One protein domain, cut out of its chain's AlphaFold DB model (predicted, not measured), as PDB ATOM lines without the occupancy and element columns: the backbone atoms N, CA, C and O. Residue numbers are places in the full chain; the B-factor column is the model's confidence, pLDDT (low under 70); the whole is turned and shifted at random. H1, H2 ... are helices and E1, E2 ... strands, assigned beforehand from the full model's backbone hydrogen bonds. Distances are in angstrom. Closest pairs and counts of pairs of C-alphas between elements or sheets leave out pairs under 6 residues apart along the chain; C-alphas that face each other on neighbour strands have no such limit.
ATOM      1  N   THR A  98      58.981 -27.986  57.558       90.56
ATOM      2  CA  THR A  98      59.764 -26.763  57.384       90.56
ATOM      3  C   THR A  98      58.889 -25.644  56.817       90.56
ATOM      4  O   THR A  98      57.837 -25.878  56.222       90.56
ATOM      5  N   LYS A  99      59.333 -24.387  56.952       93.19
ATOM      6  CA  LYS A  99      58.632 -23.247  56.327       93.19
ATOM      7  C   LYS A  99      58.500 -23.418  54.812       93.19
ATOM      8  O   LYS A  99      57.460 -23.076  54.260       93.19
ATOM      9  N   LYS A 100      59.523 -23.994  54.174       93.69
ATOM     10  CA  LYS A 100      59.514 -24.291  52.744       93.69
ATOM     11  C   LYS A 100      58.434 -25.311  52.389       93.69
ATOM     12  O   LYS A 100      57.691 -25.074  51.449       93.69
ATOM     13  N   ASP A 101      58.275 -26.368  53.184       92.56
ATOM     14  CA  ASP A 101      57.211 -27.357  52.957       92.56
ATOM     15  C   ASP A 101      55.817 -26.707  53.011       92.56
ATOM     16  O   ASP A 101      54.936 -27.028  52.215       92.56
ATOM     17  N   ILE A 102      55.619 -25.744  53.920       94.88
ATOM     18  CA  ILE A 102      54.366 -24.980  54.028       94.88
ATOM     19  C   ILE A 102      54.168 -24.065  52.810       94.88
ATOM     20  O   ILE A 102      53.052 -23.949  52.298       94.88
ATOM     21  N   GLU A 103      55.226 -23.402  52.339       95.62
ATOM     22  CA  GLU A 103      55.185 -22.565  51.136       95.62
ATOM     23  C   GLU A 103      54.876 -23.384  49.881       95.62
ATOM     24  O   GLU A 103      53.992 -23.000  49.109       95.62
ATOM     25  N   ASP A 104      55.520 -24.539  49.723       94.62
ATOM     26  CA  ASP A 104      55.299 -25.471  48.619       94.62
ATOM     27  C   ASP A 104      53.866 -26.027  48.655       94.62
ATOM     28  O   ASP A 104      53.181 -26.053  47.629       94.62
ATOM     29  N   LEU A 105      53.347 -26.369  49.840       93.56
ATOM     30  CA  LEU A 105      51.952 -26.784  50.014       93.56
ATOM     31  C   LEU A 105      50.974 -25.660  49.646       93.56
ATOM     32  O   LEU A 105      49.979 -25.890  48.956       93.56
ATOM     33  N   LYS A 106      51.255 -24.423  50.065       94.44
ATOM     34  CA  LYS A 106      50.442 -23.250  49.717       94.44
ATOM     35  C   LYS A 106      50.464 -22.985  48.212       94.44
ATOM     36  O   LYS A 106      49.429 -22.626  47.652       94.44
ATOM     37  N   ALA A 107      51.612 -23.148  47.560       92.56
ATOM     38  CA  ALA A 107      51.739 -23.022  46.113       92.56
ATOM     39  C   ALA A 107      50.946 -24.121  45.390       92.56
ATOM     40  O   ALA A 107      50.198 -23.822  44.459       92.56
ATOM     41  N   PHE A 108      51.032 -25.363  45.872       91.12
ATOM     42  CA  PHE A 108      50.273 -26.495  45.346       91.12
ATOM     43  C   PHE A 108      48.758 -26.265  45.445       91.12
ATOM     44  O   PHE A 108      48.056 -26.376  44.442       91.12
ATOM     45  N   LEU A 109      48.250 -25.850  46.611       89.88
ATOM     46  CA  LEU A 109      46.821 -25.574  46.823       89.88
ATOM     47  C   LEU A 109      46.297 -24.380  46.012       89.88
ATOM     48  O   LEU A 109      45.115 -24.325  45.689       89.88
ATOM     49  N   LYS A 110      47.161 -23.413  45.687       91.94
ATOM     50  CA  LYS A 110      46.811 -22.273  44.825       91.94
ATOM     51  C   LYS A 110      46.853 -22.607  43.335       91.94
ATOM     52  O   LYS A 110      46.370 -21.810  42.530       91.94
ATOM     53  N   SER A 111      47.469 -23.722  42.950       91.50
ATOM     54  CA  SER A 111      47.537 -24.111  41.547       91.50
ATOM     55  C   SER A 111      46.141 -24.483  41.054       91.50
ATOM     56  O   SER A 111      45.400 -25.170  41.740       91.50
ATOM     57  N   ARG A 112      45.751 -23.985  39.878       93.12
ATOM     58  CA  ARG A 112      44.420 -24.238  39.300       93.12
ATOM     59  C   ARG A 112      44.335 -25.581  38.571       93.12
ATOM     60  O   ARG A 112      43.255 -26.156  38.479       93.12
ATOM     61  N   TYR A 113      45.455 -26.037  38.018       94.56
ATOM     62  CA  TYR A 113      45.518 -27.182  37.117       94.56
ATOM     63  C   TYR A 113      46.376 -28.289  37.723       94.56
ATOM     64  O   TYR A 113      47.570 -28.086  37.940       94.56
ATOM     65  N   PHE A 114      45.791 -29.469  37.930       94.94
ATOM     66  CA  PHE A 114      46.489 -30.636  38.470       94.94
ATOM     67  C   PHE A 114      46.674 -31.722  37.419       94.94
ATOM     68  O   PHE A 114      45.724 -32.120  36.757       94.94
ATOM     69  N   LEU A 115      47.895 -32.235  37.277       94.62
ATOM     70  CA  LEU A 115      48.204 -33.280  36.302       94.62
ATOM     71  C   LEU A 115      47.479 -34.598  36.626       94.62
ATOM     72  O   LEU A 115      47.637 -35.151  37.715       94.62
ATOM     73  N   VAL A 116      46.771 -35.150  35.640       95.25
ATOM     74  CA  VAL A 116      46.051 -36.425  35.738       95.25
ATOM     75  C   VAL A 116      46.868 -37.527  35.063       95.25
ATOM     76  O   VAL A 116      46.943 -37.621  33.840       95.25
ATOM     77  N   LYS A 117      47.511 -38.383  35.869       94.50
ATOM     78  CA  LYS A 117      48.439 -39.417  35.369       94.50
ATOM     79  C   LYS A 117      47.760 -40.684  34.844       94.50
ATOM     80  O   LYS A 117      48.385 -41.429  34.098       94.50
ATOM     81  N   ASN A 118      46.514 -40.949  35.235       94.31
ATOM     82  CA  ASN A 118      45.783 -42.158  34.837       94.31
ATOM     83  C   ASN A 118      45.012 -41.995  33.514       94.31
ATOM     84  O   ASN A 118      44.219 -42.865  33.162       94.31
ATOM     85  N   MET A 119      45.239 -40.904  32.778       93.62
ATOM     86  CA  MET A 119      44.596 -40.642  31.496       93.62
ATOM     87  C   MET A 119      45.579 -40.714  30.337       93.62
ATOM     88  O   MET A 119      46.736 -40.302  30.432       93.62
ATOM     89  N   ARG A 120      45.086 -41.226  29.206       91.75
ATOM     90  CA  ARG A 120      45.831 -41.196  27.950       91.75
ATOM     91  C   ARG A 120      45.950 -39.758  27.460       91.75
ATOM     92  O   ARG A 120      45.046 -38.944  27.658       91.75
ATOM     93  N   ARG A 121      47.081 -39.475  26.815       94.19
ATOM     94  CA  ARG A 121      47.311 -38.217  26.108       94.19
ATOM     95  C   ARG A 121      46.317 -38.084  24.959       94.19
ATOM     96  O   ARG A 121      45.877 -39.092  24.406       94.19
ATOM     97  N   ASP A 122      45.995 -36.845  24.624       93.75
ATOM     98  CA  ASP A 122      45.135 -36.537  23.482       93.75
ATOM     99  C   ASP A 122      45.807 -36.928  22.150       93.75
ATOM    100  O   ASP A 122      47.004 -37.229  22.113       93.75
ATOM    101  N   ILE A 123      45.068 -36.862  21.040       93.88
ATOM    102  CA  ILE A 123      45.554 -37.102  19.671       93.88
ATOM    103  C   ILE A 123      46.776 -36.238  19.313       93.88
ATOM    104  O   ILE A 123      47.588 -36.618  18.477       93.88
ATOM    105  N   HIS A 124      46.936 -35.094  19.985       94.31
ATOM    106  CA  HIS A 124      48.071 -34.184  19.833       94.31
ATOM    107  C   HIS A 124      49.216 -34.432  20.834       94.31
ATOM    108  O   HIS A 124      50.156 -33.644  20.900       94.31
ATOM    109  N   GLY A 125      49.143 -35.478  21.662       93.19
ATOM    110  CA  GLY A 125      50.174 -35.817  22.651       93.19
ATOM    111  C   GLY A 125      50.184 -34.946  23.916       93.19
ATOM    112  O   GLY A 125      51.109 -35.069  24.726       93.19
ATOM    113  N   ARG A 126      49.168 -34.094  24.104       94.69
ATOM    114  CA  ARG A 126      48.996 -33.211  25.271       94.69
ATOM    115  C   ARG A 126      48.619 -33.992  26.527       94.69
ATOM    116  O   ARG A 126      47.976 -35.041  26.436       94.69
ATOM    117  N   GLN A 127      49.018 -33.494  27.697       96.50
ATOM    118  CA  GLN A 127      48.724 -34.149  28.975       96.50
ATOM    119  C   GLN A 127      47.373 -33.686  29.523       96.50
ATOM    120  O   GLN A 127      46.964 -32.544  29.314       96.50
ATOM    121  N   ALA A 128      46.677 -34.583  30.222       96.38
ATOM    122  CA  ALA A 128      45.415 -34.272  30.879       96.38
ATOM    123  C   ALA A 128      45.673 -33.538  32.203       96.38
ATOM    124  O   ALA A 128      46.452 -34.000  33.038       96.38
ATOM    125  N   TYR A 129      44.984 -32.423  32.410       96.56
ATOM    126  CA  TYR A 129      44.979 -31.654  33.648       96.56
ATOM    127  C   TYR A 129      43.546 -31.490  34.151       96.56
ATOM    128  O   TYR A 129      42.637 -31.204  33.379       96.56
ATOM    129  N   PHE A 130      43.349 -31.632  35.453       95.44
ATOM    130  CA  PHE A 130      42.106 -31.312  36.135       95.44
ATOM    131  C   PHE A 130      42.088 -29.822  36.479       95.44
ATOM    132  O   PHE A 130      42.978 -29.344  37.184       95.44
ATOM    133  N   ASP A 131      41.100 -29.093  35.971       95.38
ATOM    134  CA  ASP A 131      40.865 -27.693  36.316       95.38
ATOM    135  C   ASP A 131      39.925 -27.601  37.523       95.38
ATOM    136  O   ASP A 131      38.743 -27.923  37.424       95.38
ATOM    137  N   ILE A 132      40.431 -27.109  38.655       93.69
ATOM    138  CA  ILE A 132      39.659 -26.987  39.903       93.69
ATOM    139  C   ILE A 132      38.471 -26.031  39.755       93.69
ATOM    140  O   ILE A 132      37.449 -26.221  40.406       93.69
ATOM    141  N   VAL A 133      38.594 -24.991  38.923       93.75
ATOM    142  CA  VAL A 133      37.557 -23.953  38.806       93.75
ATOM    143  C   VAL A 133      36.353 -24.469  38.027       93.75
ATOM    144  O   VAL A 133      35.217 -24.171  38.383       93.75
ATOM    145  N   THR A 134      36.595 -25.225  36.956       95.12
ATOM    146  CA  THR A 134      35.526 -25.746  36.091       95.12
ATOM    147  C   THR A 134      35.117 -27.176  36.440       95.12
ATOM    148  O   THR A 134      34.062 -27.618  35.996       95.12
ATOM    149  N   GLY A 135      35.930 -27.902  37.214       93.56
ATOM    150  CA  GLY A 135      35.721 -29.314  37.546       93.56
ATOM    151  C   GLY A 135      35.952 -30.269  36.371       93.56
ATOM    152  O   GLY A 135      35.649 -31.456  36.479       93.56
ATOM    153  N   ASN A 136      36.474 -29.766  35.251       95.62
ATOM    154  CA  ASN A 136      36.630 -30.517  34.012       95.62
ATOM    155  C   ASN A 136      38.084 -30.915  33.765       95.62
ATOM    156  O   ASN A 136      39.031 -30.304  34.268       95.62
ATOM    157  N   ILE A 137      38.253 -31.932  32.923       95.69
ATOM    158  CA  ILE A 137      39.562 -32.363  32.442       95.69
ATOM    159  C   ILE A 137      39.862 -31.630  31.141       95.69
ATOM    160  O   ILE A 137      39.102 -31.716  30.178       95.69
ATOM    161  N   ILE A 138      40.982 -30.917  31.118       95.25
ATOM    162  CA  ILE A 138      41.480 -30.192  29.953       95.25
ATOM    163  C   ILE A 138      42.814 -30.778  29.493       95.25
ATOM    164  O   ILE A 138      43.597 -31.280  30.296       95.25
TER     165      ILE A 138
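Overview. This is residues 98 to 138 of the 140 residues of an uncharacterized protein of marine sediment metagenome (UniProt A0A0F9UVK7). A small two-stranded hairpin, E1 and E2, makes the middle of a long, thin model, with helix H1 as an arm at one end and the long loop of residues 116 to 127 at the other. Residues 98 to 109, of which 99 to 109 belong to H1, stick out and make much of the length, while the last residues fold back so that 137 to 138 pair with E2. The printed part has 41 residues, with one named helix and two named strands in the order H1, E1, E2; the sheet's order is E1 - E2, antiparallel. The class is mixed, helices and strands, with 19 residues, under half, in named elements. The whole is loose, with a radius of gyration of the C-alphas of 13.0 A and spans of 41 by 19 by 15 A.

Along the chain. E1 is residues 113 to 115, 6.7 A long from first to last C-alpha, beginning at C-alpha 113 (45.518, -27.182, 37.117). E2 is residues 128 to 131, 9.7 A long, ending at C-alpha 131 (40.865, -27.693, 36.316). H1 is residues 99 to 110, 16.5 A long, beginning at C-alpha 99 (58.632, -23.247, 56.327).

Arrangement. E1 and E2 form a hairpin, antiparallel at 147 degrees between their directions. The C-alphas of Leu 115 and Tyr 129 face each other at 4.5 A. N 114 and O 130 are within hydrogen-bond range at 2.9 A, as are N 130 and O 114 at 2.8 A. Residues 129 to 130 of E2 also pair with residues 137 to 138, antiparallel. H1 is apart from E2. In H1 every O i to N i+4 pair is within hydrogen-bond range.

Size, cuts and confidence. The two C-alphas farthest apart, those of Thr 98 and Ile 123, are 41.6 A apart. The printed part has no cut. The link from H1 to E1 is tight, and that from E1 to E2 is long, with 12 residues. The mean pLDDT of the printed part is 94.0, and no printed residue is under 70.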